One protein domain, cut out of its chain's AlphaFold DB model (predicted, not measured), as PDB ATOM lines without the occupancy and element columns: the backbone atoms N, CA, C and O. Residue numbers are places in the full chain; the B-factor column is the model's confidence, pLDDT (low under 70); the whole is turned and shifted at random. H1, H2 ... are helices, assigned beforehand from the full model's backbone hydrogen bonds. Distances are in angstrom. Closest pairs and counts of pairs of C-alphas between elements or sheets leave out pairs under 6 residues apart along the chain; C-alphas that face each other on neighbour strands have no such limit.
ATOM      1  N   VAL A  93     -57.534 -44.320  42.481       84.25
ATOM      2  CA  VAL A  93     -56.409 -44.166  41.551       84.25
ATOM      3  C   VAL A  93     -56.293 -42.728  41.041       84.25
ATOM      4  O   VAL A  93     -55.196 -42.184  41.033       84.25
ATOM      5  N   GLU A  94     -57.409 -42.087  40.687       87.50
ATOM      6  CA  GLU A  94     -57.421 -40.677  40.275       87.50
ATOM      7  C   GLU A  94     -56.986 -39.760  41.425       87.50
ATOM      8  O   GLU A  94     -56.251 -38.804  41.209       87.50
ATOM      9  N   TYR A  95     -57.380 -40.081  42.661       90.19
ATOM     10  CA  TYR A  95     -56.906 -39.364  43.845       90.19
ATOM     11  C   TYR A  95     -55.390 -39.513  44.049       90.19
ATOM     12  O   TYR A  95     -54.714 -38.539  44.368       90.19
ATOM     13  N   LEU A  96     -54.842 -40.720  43.862       91.00
ATOM     14  CA  LEU A  96     -53.393 -40.930  43.924       91.00
ATOM     15  C   LEU A  96     -52.668 -40.136  42.836       91.00
ATOM     16  O   LEU A  96     -51.611 -39.579  43.114       91.00
ATOM     17  N   ASP A  97     -53.232 -40.064  41.632       93.00
ATOM     18  CA  ASP A  97     -52.668 -39.285  40.530       93.00
ATOM     19  C   ASP A  97     -52.648 -37.785  40.848       93.00
ATOM     20  O   ASP A  97     -51.598 -37.158  40.718       93.00
ATOM     21  N   ASP A  98     -53.746 -37.233  41.375       93.88
ATOM     22  CA  ASP A  98     -53.800 -35.834  41.821       93.88
ATOM     23  C   ASP A  98     -52.748 -35.533  42.907       93.88
ATOM     24  O   ASP A  98     -52.092 -34.489  42.892       93.88
ATOM     25  N   GLU A  99     -52.578 -36.443  43.869       94.00
ATOM     26  CA  GLU A  99     -51.602 -36.302  44.954       94.00
ATOM     27  C   GLU A  99     -50.155 -36.409  44.459       94.00
ATOM     28  O   GLU A  99     -49.273 -35.696  44.952       94.00
ATOM     29  N   ILE A 100     -49.894 -37.274  43.474       94.25
ATOM     30  CA  ILE A 100     -48.591 -37.379  42.811       94.25
ATOM     31  C   ILE A 100     -48.283 -36.070  42.083       94.25
ATOM     32  O   ILE A 100     -47.218 -35.494  42.312       94.25
ATOM     33  N   ASP A 101     -49.220 -35.569  41.279       95.19
ATOM     34  CA  ASP A 101     -49.056 -34.329  40.517       95.19
ATOM     35  C   ASP A 101     -48.855 -33.124  41.443       95.19
ATOM     36  O   ASP A 101     -47.932 -32.332  41.243       95.19
ATOM     37  N   SER A 102     -49.637 -33.024  42.523       95.19
ATOM     38  CA  SER A 102     -49.469 -31.979  43.538       95.19
ATOM     39  C   SER A 102     -48.103 -32.054  44.230       95.19
ATOM     40  O   SER A 102     -47.476 -31.025  44.494       95.19
ATOM     41  N   THR A 103     -47.606 -33.265  44.496       93.75
ATOM     42  CA  THR A 103     -46.279 -33.466  45.096       93.75
ATOM     43  C   THR A 103     -45.164 -33.044  44.134       93.75
ATOM     44  O   THR A 103     -44.202 -32.402  44.556       93.75
ATOM     45  N   VAL A 104     -45.303 -33.347  42.840       93.44
ATOM     46  CA  VAL A 104     -44.369 -32.904  41.793       93.44
ATOM     47  C   VAL A 104     -44.397 -31.381  41.640       93.44
ATOM     48  O   VAL A 104     -43.342 -30.757  41.544       93.44
ATOM     49  N   GLU A 105     -45.574 -30.757  41.669       94.12
ATOM     50  CA  GLU A 105     -45.703 -29.299  41.596       94.12
ATOM     51  C   GLU A 105     -45.027 -28.616  42.794       94.12
ATOM     52  O   GLU A 105     -44.256 -27.670  42.619       94.12
ATOM     53  N   TYR A 106     -45.247 -29.125  44.010       94.06
ATOM     54  CA  TYR A 106     -44.582 -28.610  45.207       94.06
ATOM     55  C   TYR A 106     -43.059 -28.765  45.126       94.06
ATOM     56  O   TYR A 106     -42.319 -27.836  45.452       94.06
ATOM     57  N   HIS A 107     -42.571 -29.904  44.626       93.94
ATOM     58  CA  HIS A 107     -41.142 -30.116  44.398       93.94
ATOM     59  C   HIS A 107     -40.553 -29.076  43.444       93.94
ATOM     60  O   HIS A 107     -39.517 -28.490  43.752       93.94
ATOM     61  N   GLN A 108     -41.241 -28.768  42.342       92.25
ATOM     62  CA  GLN A 108     -40.810 -27.751  41.378       92.25
ATOM     63  C   GLN A 108     -40.744 -26.344  41.991       92.25
ATOM     64  O   GLN A 108     -39.837 -25.577  41.660       92.25
ATOM     65  N   GLN A 109     -41.641 -26.009  42.925       93.19
ATOM     66  CA  GLN A 109     -41.611 -24.727  43.647       93.19
ATOM     67  C   GLN A 109     -40.341 -24.558  44.500       93.19
ATOM     68  O   GLN A 109     -39.881 -23.433  44.706       93.19
ATOM     69  N   LEU A 110     -39.716 -25.661  44.929       88.81
ATOM     70  CA  LEU A 110     -38.442 -25.659  45.661       88.81
ATOM     71  C   LEU A 110     -37.215 -25.427  44.754       88.81
ATOM     72  O   LEU A 110     -36.079 -25.501  45.233       88.81
ATOM     73  N   ASN A 111     -37.419 -25.132  43.461       85.62
ATOM     74  CA  ASN A 111     -36.386 -24.912  42.438       85.62
ATOM     75  C   ASN A 111     -35.308 -26.013  42.419       85.62
ATOM     76  O   ASN A 111     -34.122 -25.740  42.657       85.62
ATOM     77  N   PRO A 112     -35.707 -27.272  42.195       85.56
ATOM     78  CA  PRO A 112     -34.800 -28.400  42.226       85.56
ATOM     79  C   PRO A 112     -33.854 -28.348  41.023       85.56
ATOM     80  O   PRO A 112     -34.218 -27.937  39.922       85.56
ATOM     81  N   THR A 113     -32.606 -28.749  41.240       83.56
ATOM     82  CA  THR A 113     -31.589 -28.863  40.181       83.56
ATOM     83  C   THR A 113     -31.630 -30.218  39.479       83.56
ATOM     84  O   THR A 113     -30.951 -30.405  38.471       83.56
ATOM     85  N   GLN A 114     -32.402 -31.158  40.022       86.38
ATOM     86  CA  GLN A 114     -32.509 -32.536  39.570       86.38
ATOM     87  C   GLN A 114     -33.948 -33.043  39.695       86.38
ATOM     88  O   GLN A 114     -34.825 -32.347  40.203       86.38
ATOM     89  N   ASP A 115     -34.190 -34.241  39.176       87.12
ATOM     90  CA  ASP A 115     -35.498 -34.889  39.235       87.12
ATOM     91  C   ASP A 115     -35.866 -35.280  40.679       87.12
ATOM     92  O   ASP A 115     -34.993 -35.613  41.484       87.12
ATOM     93  N   ILE A 116     -37.164 -35.295  40.988       88.38
ATOM     94  CA  ILE A 116     -37.724 -35.621  42.306       88.38
ATOM     95  C   ILE A 116     -37.265 -36.992  42.810       88.38
ATOM     96  O   ILE A 116     -37.044 -37.176  44.001       88.38
ATOM     97  N   VAL A 117     -37.053 -37.948  41.902       87.62
ATOM     98  CA  VAL A 117     -36.563 -39.294  42.236       87.62
ATOM     99  C   VAL A 117     -35.113 -39.271  42.726       87.62
ATOM    100  O   VAL A 117     -34.722 -40.126  43.515       87.62
ATOM    101  N   LEU A 118     -34.308 -38.311  42.271       85.94
ATOM    102  CA  LEU A 118     -32.890 -38.202  42.621       85.94
ATOM    103  C   LEU A 118     -32.675 -37.420  43.922       85.94
ATOM    104  O   LEU A 118     -31.721 -37.692  44.645       85.94
ATOM    105  N   ASP A 119     -33.605 -36.526  44.264       86.69
ATOM    106  CA  ASP A 119     -33.588 -35.743  45.508       86.69
ATOM    107  C   ASP A 119     -33.879 -36.573  46.778       86.69
ATOM    108  O   ASP A 119     -33.917 -36.034  47.882       86.69
ATOM    109  N   ILE A 120     -34.062 -37.892  46.647       84.50
ATOM    110  CA  ILE A 120     -34.173 -38.827  47.777       84.50
ATOM    111  C   ILE A 120     -32.828 -39.033  48.507       84.50
ATOM    112  O   ILE A 120     -32.797 -39.543  49.628       84.50
ATOM    113  N   ALA A 121     -31.713 -38.644  47.883       82.50
ATOM    114  CA  ALA A 121     -30.374 -38.770  48.442       82.50
ATOM    115  C   ALA A 121     -30.133 -37.841  49.652       82.50
ATOM    116  O   ALA A 121     -30.688 -36.748  49.762       82.50
ATOM    117  N   LEU A 122     -29.261 -38.289  50.566       81.19
ATOM    118  CA  LEU A 122     -28.950 -37.603  51.832       81.19
ATOM    119  C   LEU A 122     -28.223 -36.256  51.655       81.19
ATOM    120  O   LEU A 122     -28.122 -35.491  52.610       81.19
ATOM    121  N   ASP A 123     -27.712 -35.967  50.459       82.56
ATOM    122  CA  ASP A 123     -27.033 -34.717  50.102       82.56
ATOM    123  C   ASP A 123     -28.005 -33.574  49.756       82.56
ATOM    124  O   ASP A 123     -27.615 -32.403  49.725       82.56
ATOM    125  N   SER A 124     -29.271 -33.902  49.506       84.88
ATOM    126  CA  SER A 124     -30.296 -32.946  49.096       84.88
ATOM    127  C   SER A 124     -30.881 -32.200  50.307       84.88
ATOM    128  O   SER A 124     -30.888 -32.732  51.414       84.88
ATOM    129  N   PRO A 125     -31.403 -30.969  50.166       88.81
ATOM    130  CA  PRO A 125     -32.087 -30.279  51.261       88.81
ATOM    131  C   PRO A 125     -33.267 -31.091  51.816       88.81
ATOM    132  O   PRO A 125     -34.001 -31.713  51.048       88.81
ATOM    133  N   ILE A 126     -33.502 -31.028  53.131       89.06
ATOM    134  CA  ILE A 126     -34.526 -31.837  53.825       89.06
ATOM    135  C   ILE A 126     -35.931 -31.703  53.219       89.06
ATOM    136  O   ILE A 126     -36.671 -32.677  53.127       89.06
ATOM    137  N   GLU A 127     -36.291 -30.508  52.750       90.50
ATOM    138  CA  GLU A 127     -37.583 -30.237  52.110       90.50
ATOM    139  C   GLU A 127     -37.739 -31.015  50.794       90.50
ATOM    140  O   GLU A 127     -38.810 -31.550  50.497       90.50
ATOM    141  N   ARG A 128     -36.649 -31.138  50.026       90.25
ATOM    142  CA  ARG A 128     -36.624 -31.906  48.777       90.25
ATOM    143  C   ARG A 128     -36.612 -33.402  49.053       90.25
ATOM    144  O   ARG A 128     -37.392 -34.110  48.427       90.25
ATOM    145  N   GLN A 129     -35.853 -33.850  50.054       90.31
ATOM    146  CA  GLN A 129     -35.863 -35.248  50.500       90.31
ATOM    147  C   GLN A 129     -37.260 -35.695  50.948       90.31
ATOM    148  O   GLN A 129     -37.736 -36.754  50.546       90.31
ATOM    149  N   ALA A 130     -37.952 -34.877  51.747       90.19
ATOM    150  CA  ALA A 130     -39.301 -35.185  52.216       90.19
ATOM    151  C   ALA A 130     -40.300 -35.288  51.052       90.19
ATOM    152  O   ALA A 130     -41.143 -36.188  51.022       90.19
ATOM    153  N   THR A 131     -40.179 -34.393  50.070       93.00
ATOM    154  CA  THR A 131     -41.039 -34.387  48.881       93.00
ATOM    155  C   THR A 131     -40.748 -35.590  47.977       93.00
ATOM    156  O   THR A 131     -41.677 -36.269  47.538       93.00
ATOM    157  N   ALA A 132     -39.469 -35.923  47.783       91.94
ATOM    158  CA  ALA A 132     -39.012 -37.110  47.067       91.94
ATOM    159  C   ALA A 132     -39.502 -38.413  47.715       91.94
ATOM    160  O   ALA A 132     -39.997 -39.306  47.026       91.94
ATOM    161  N   LEU A 133     -39.436 -38.506  49.046       92.25
ATOM    162  CA  LEU A 133     -39.923 -39.660  49.799       92.25
ATOM    163  C   LEU A 133     -41.444 -39.818  49.673       92.25
ATOM    164  O   LEU A 133     -41.925 -40.926  49.427       92.25
ATOM    165  N   ARG A 134     -42.205 -38.721  49.810       93.94
ATOM    166  CA  ARG A 134     -43.663 -38.734  49.607       93.94
ATOM    167  C   ARG A 134     -44.006 -39.216  48.202       93.94
ATOM    168  O   ARG A 134     -44.852 -40.093  48.058       93.94
ATOM    169  N   TYR A 135     -43.323 -38.691  47.188       94.12
ATOM    170  CA  TYR A 135     -43.500 -39.115  45.803       94.12
ATOM    171  C   TYR A 135     -43.221 -40.614  45.624       94.12
ATOM    172  O   TYR A 135     -44.059 -41.337  45.088       94.12
ATOM    173  N   ALA A 136     -42.098 -41.115  46.147       92.88
ATOM    174  CA  ALA A 136     -41.749 -42.534  46.074       92.88
ATOM    175  C   ALA A 136     -42.797 -43.435  46.755       92.88
ATOM    176  O   ALA A 136     -43.145 -44.492  46.225       92.88
ATOM    177  N   PHE A 137     -43.342 -43.003  47.897       93.62
ATOM    178  CA  PHE A 137     -44.406 -43.720  48.599       93.62
ATOM    179  C   PHE A 137     -45.711 -43.761  47.792       93.62
ATOM    180  O   PHE A 137     -46.313 -44.824  47.649       93.62
ATOM    181  N   LEU A 138     -46.132 -42.630  47.223       94.19
ATOM    182  CA  LEU A 138     -47.352 -42.551  46.414       94.19
ATOM    183  C   LEU A 138     -47.256 -43.404  45.143       94.19
ATOM    184  O   LEU A 138     -48.212 -44.092  44.789       94.19
ATOM    185  N   ILE A 139     -46.090 -43.426  44.492       93.00
ATOM    186  CA  ILE A 139     -45.837 -44.303  43.341       93.00
ATOM    187  C   ILE A 139     -45.896 -45.779  43.754       93.00
ATOM    188  O   ILE A 139     -46.513 -46.581  43.052       93.00
ATOM    189  N   ALA A 140     -45.313 -46.143  44.900       93.44
ATOM    190  CA  ALA A 140     -45.387 -47.508  45.420       93.44
ATOM    191  C   ALA A 140     -46.836 -47.938  45.714       93.44
ATOM    192  O   ALA A 140     -47.219 -49.060  45.377       93.44
ATOM    193  N   GLU A 141     -47.653 -47.049  46.284       91.94
ATOM    194  CA  GLU A 141     -49.078 -47.305  46.521       91.94
ATOM    195  C   GLU A 141     -49.850 -47.446  45.203       91.94
ATOM    196  O   GLU A 141     -50.626 -48.388  45.039       91.94
ATOM    197  N   LYS A 142     -49.590 -46.574  44.222       91.94
ATOM    198  CA  LYS A 142     -50.192 -46.648  42.883       91.94
ATOM    199  C   LYS A 142     -49.864 -47.976  42.196       91.94
ATOM    200  O   LYS A 142     -50.755 -48.646  41.676       91.94
ATOM    201  N   GLU A 143     -48.607 -48.407  42.229       90.38
ATOM    202  CA  GLU A 143     -48.200 -49.701  41.674       90.38
ATOM    203  C   GLU A 143     -48.818 -50.885  42.430       90.38
ATOM    204  O   GLU A 143     -49.274 -51.845  41.805       90.38
ATOM    205  N   ALA A 144     -48.889 -50.818  43.762       91.94
ATOM    206  CA  ALA A 144     -49.548 -51.838  44.571       91.94
ATOM    207  C   ALA A 144     -51.044 -51.933  44.249       91.94
ATOM    208  O   ALA A 144     -51.596 -53.036  44.207       91.94
ATOM    209  N   ARG A 145     -51.689 -50.795  43.976       88.69
ATOM    210  CA  ARG A 145     -53.090 -50.709  43.569       88.69
ATOM    211  C   ARG A 145     -53.338 -51.347  42.204       88.69
ATOM    212  O   ARG A 145     -54.314 -52.075  42.064       88.69
ATOM    213  N   TYR A 146     -52.450 -51.132  41.230       87.88
ATOM    214  CA  TYR A 146     -52.538 -51.783  39.914       87.88
ATOM    215  C   TYR A 146     -52.239 -53.280  39.948       87.88
ATOM    216  O   TYR A 146     -52.761 -54.029  39.126       87.88
ATOM    217  N   ALA A 147     -51.376 -53.719  40.863       87.56
ATOM    218  CA  ALA A 147     -50.986 -55.119  40.975       87.56
ATOM    219  C   ALA A 147     -51.964 -55.974  41.798       87.56
ATOM    220  O   ALA A 147     -51.804 -57.193  41.852       87.56
ATOM    221  N   GLY A 148     -52.921 -55.355  42.490       84.75
ATOM    222  CA  GLY A 148     -53.946 -56.065  43.240       84.75
ATOM    223  C   GLY A 148     -55.207 -56.330  42.417       84.75
ATOM    224  O   GLY A 148     -55.483 -55.668  41.419       84.75
ATOM    225  N   GLU A 149     -55.975 -57.331  42.834       79.56
ATOM    226  CA  GLU A 149     -57.234 -57.711  42.189       79.56
ATOM    227  C   GLU A 149     -58.426 -56.988  42.845       79.56
ATOM    228  O   GLU A 149     -58.384 -56.628  44.022       79.56
ATOM    229  N   GLU A 150     -59.493 -56.755  42.071       70.81
ATOM    230  CA  GLU A 150     -60.801 -56.248  42.540       70.81
ATOM    231  C   GLU A 150     -60.774 -54.948  43.371       70.81
ATOM    232  O   GLU A 150     -61.591 -54.743  44.268       70.81
ATOM    233  N   GLY A 151     -59.856 -54.026  43.071       70.69
ATOM    234  CA  GLY A 151     -59.800 -52.754  43.792       70.69
ATOM    235  C   GLY A 151     -59.330 -52.925  45.239       70.69
ATOM    236  O   GLY A 151     -59.795 -52.217  46.140       70.69
ATOM    237  N   VAL A 152     -58.376 -53.826  45.460       83.25
ATOM    238  CA  VAL A 152     -57.608 -53.972  46.703       83.25
ATOM    239  C   VAL A 152     -56.123 -53.804  46.375       83.25
ATOM    240  O   VAL A 152     -55.676 -54.276  45.339       83.25
ATOM    241  N   SER A 153     -55.347 -53.121  47.223       87.00
ATOM    242  CA  SER A 153     -53.897 -52.964  47.011       87.00
ATOM    243  C   SER A 153     -53.151 -54.273  47.320       87.00
ATOM    244  O   SER A 153     -53.415 -54.936  48.326       87.00
ATOM    245  N   SER A 154     -52.189 -54.649  46.472       91.38
ATOM    246  CA  SER A 154     -51.312 -55.803  46.695       91.38
ATOM    247  C   SER A 154     -50.232 -55.475  47.726       91.38
ATOM    248  O   SER A 154     -49.213 -54.851  47.420       91.38
ATOM    249  N   TRP A 155     -50.424 -55.947  48.958       92.06
ATOM    250  CA  TRP A 155     -49.470 -55.754  50.058       92.06
ATOM    251  C   TRP A 155     -48.069 -56.289  49.754       92.06
ATOM    252  O   TRP A 155     -47.083 -55.704  50.193       92.06
ATOM    253  N   GLN A 156     -47.963 -57.363  48.967       93.06
ATOM    254  CA  GLN A 156     -46.673 -57.933  48.579       93.06
ATOM    255  C   GLN A 156     -45.859 -56.964  47.710       93.06
ATOM    256  O   GLN A 156     -44.644 -56.831  47.886       93.06
ATOM    257  N   VAL A 157     -46.525 -56.281  46.774       91.25
ATOM    258  CA  VAL A 157     -45.886 -55.291  45.898       91.25
ATOM    259  C   VAL A 157     -45.513 -54.049  46.693       91.25
ATOM    260  O   VAL A 157     -44.365 -53.612  46.611       91.25
ATOM    261  N   LEU A 158     -46.425 -53.557  47.537       92.50
ATOM    262  CA  LEU A 158     -46.153 -52.417  48.412       92.50
ATOM    263  C   LEU A 158     -44.947 -52.684  49.323       92.50
ATOM    264  O   LEU A 158     -44.023 -51.876  49.384       92.50
ATOM    265  N   GLN A 159     -44.901 -53.851  49.973       92.75
ATOM    266  CA  GLN A 159     -43.783 -54.248  50.828       92.75
ATOM    267  C   GLN A 159     -42.464 -54.287  50.051       92.75
ATOM    268  O   GLN A 159     -41.457 -53.776  50.534       92.75
ATOM    269  N   THR A 160     -42.464 -54.869  48.850       93.69
ATOM    270  CA  THR A 160     -41.257 -54.961  48.016       93.69
ATOM    271  C   THR A 160     -40.735 -53.569  47.650       93.69
ATOM    272  O   THR A 160     -39.535 -53.319  47.730       93.69
ATOM    273  N   LYS A 161     -41.627 -52.639  47.297       92.19
ATOM    274  CA  LYS A 161     -41.266 -51.263  46.930       92.19
ATOM    275  C   LYS A 161     -40.776 -50.449  48.127       92.19
ATOM    276  O   LYS A 161     -39.758 -49.772  48.024       92.19
ATOM    277  N   LEU A 162     -41.418 -50.582  49.287       92.06
ATOM    278  CA  LEU A 162     -40.954 -49.935  50.518       92.06
ATOM    279  C   LEU A 162     -39.597 -50.477  50.974       92.06
ATOM    280  O   LEU A 162     -38.740 -49.702  51.388       92.06
ATOM    281  N   GLN A 163     -39.362 -51.784  50.847       92.00
ATOM    282  CA  GLN A 163     -38.054 -52.375  51.139       92.00
ATOM    283  C   GLN A 163     -36.949 -51.802  50.245       92.00
ATOM    284  O   GLN A 163     -35.859 -51.545  50.745       92.00
ATOM    285  N   GLN A 164     -37.221 -51.551  48.961       89.75
ATOM    286  CA  GLN A 164     -36.256 -50.907  48.058       89.75
ATOM    287  C   GLN A 164     -35.905 -49.485  48.515       89.75
ATOM    288  O   GLN A 164     -34.729 -49.124  48.527       89.75
ATOM    289  N   ILE A 165     -36.905 -48.703  48.937       88.12
ATOM    290  CA  ILE A 165     -36.692 -47.353  49.477       88.12
ATOM    291  C   ILE A 165     -35.828 -47.418  50.744       88.12
ATOM    292  O   ILE A 165     -34.850 -46.688  50.862       88.12
ATOM    293  N   VAL A 166     -36.134 -48.326  51.676       88.69
ATOM    294  CA  VAL A 166     -35.361 -48.480  52.922       88.69
ATOM    295  C   VAL A 166     -33.918 -48.914  52.644       88.69
ATOM    296  O   VAL A 166     -32.992 -48.307  53.173       88.69
ATOM    297  N   GLN A 167     -33.707 -49.903  51.770       88.62
ATOM    298  CA  GLN A 167     -32.366 -50.375  51.395       88.62
ATOM    299  C   GLN A 167     -31.509 -49.268  50.772       88.62
ATOM    300  O   GLN A 167     -30.298 -49.221  51.002       88.62
ATOM    301  N   PHE A 168     -32.123 -48.367  50.000       87.06
ATOM    302  CA  PHE A 168     -31.436 -47.197  49.465       87.06
ATOM    303  C   PHE A 168     -30.893 -46.309  50.594       87.06
ATOM    304  O   PHE A 168     -29.712 -45.962  50.574       87.06
ATOM    305  N   TYR A 169     -31.705 -46.007  51.612       84.44
ATOM    306  CA  TYR A 169     -31.271 -45.199  52.756       84.44
ATOM    307  C   TYR A 169     -30.237 -45.899  53.636       84.44
ATOM    308  O   TYR A 169     -29.291 -45.252  54.073       84.44
ATOM    309  N   GLU A 170     -30.362 -47.206  53.867       85.56
ATOM    310  CA  GLU A 170     -29.350 -47.974  54.606       85.56
ATOM    311  C   GLU A 170     -27.993 -47.946  53.888       85.56
ATOM    312  O   GLU A 170     -26.951 -47.734  54.512       85.56
ATOM    313  N   THR A 171     -28.006 -48.096  52.561       83.62
ATOM    314  CA  THR A 171     -26.792 -48.039  51.735       83.62
ATOM    315  C   THR A 171     -26.199 -46.631  51.709       83.62
ATOM    316  O   THR A 171     -24.986 -46.471  51.827       83.62
ATOM    317  N   ALA A 172     -27.043 -45.603  51.586       78.06
ATOM    318  CA  ALA A 172     -26.617 -44.210  51.607       78.06
ATOM    319  C   ALA A 172     -26.026 -43.819  52.973       78.06
ATOM    320  O   ALA A 172     -24.989 -43.164  53.018       78.06
ATOM    321  N   ALA A 173     -26.628 -44.274  54.075       74.94
ATOM    322  CA  ALA A 173     -26.121 -44.053  55.426       74.94
ATOM    323  C   ALA A 173     -24.771 -44.754  55.658       74.94
ATOM    324  O   ALA A 173     -23.871 -44.168  56.250       74.94
ATOM    325  N   ALA A 174     -24.595 -45.974  55.141       73.00
ATOM    326  CA  ALA A 174     -23.331 -46.708  55.233       73.00
ATOM    327  C   ALA A 174     -22.194 -46.096  54.387       73.00
ATOM    328  O   ALA A 174     -21.022 -46.387  54.628       73.00
ATOM    329  N   ALA A 175     -22.524 -45.269  53.389       64.00
ATOM    330  CA  ALA A 175     -21.560 -44.603  52.514       64.00
ATOM    331  C   ALA A 175     -21.050 -43.259  53.064       64.00
ATOM    332  O   ALA A 175     -20.098 -42.708  52.508       64.00
TER     333      ALA A 175
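AT A GLANCE: This is residues 93 to 175 of the 218 residues of an uncharacterized protein of marine gamma proteobacterium HTCC2143 (UniProt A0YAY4). What does the model look like? Three long helices stand side by side in a flat row, with H2 in the middle; the chain runs one way along H1, back along H2 and forward again along H3, whose far end splays away from H2. A long stretch without a named element, residues 110 to 125, loops from the end of H1 to the beginning of H2. What is it made of? The printed part has 83 residues with three named helices, in the order H1, H2, H3, and no named strand, and its class is all helix. How large is it? It is only just compact, close to loose, with a radius of gyration of the C-alphas of 13.7 A, and spans 40 by 31 by 14 A.

HOW THE PARTS SIT: Where do the first two helices meet? H1, residues 93 to 109, touches H2, residues 126 to 147, and their closest C-alphas, those of Ile 100 and Tyr 135, are 6.2 A apart. They form a helical hairpin and run opposite ways at a shallow tilt of 19 degrees. What comes next? H2 touches H3, residues 155 to 174, in a second helical hairpin, opposite ways at a shallow tilt of 28 degrees; their closest C-alphas, those of Ala 144 and Leu 158, are 5.2 A apart. H1 and H3 are apart. How do the backbones run? In H1, H2 and H3 every O i to N i+4 pair is within hydrogen-bond range.

IN THESE COORDINATES: Where does H1 begin? C-alpha 93 is at (-56.409, -44.166, 41.551), and H1 measures 24.5 A from first to last C-alpha. How long are the others? H2 measures 31.3 A and H3 28.1 A, ending with C-alpha 174 at (-23.331, -46.708, 55.233).

THE WHOLE: What are the links? The link from H1 to H2 is long, with 16 residues; that from H2 to H3 is short, with 7. How far does it reach? The two C-alphas farthest apart, those of Glu 150 and Ala 175, are 42.1 A apart, and the printed part has no cut. Where is confidence low? The mean pLDDT of the printed part is 88.4, and residue 175 is under 70.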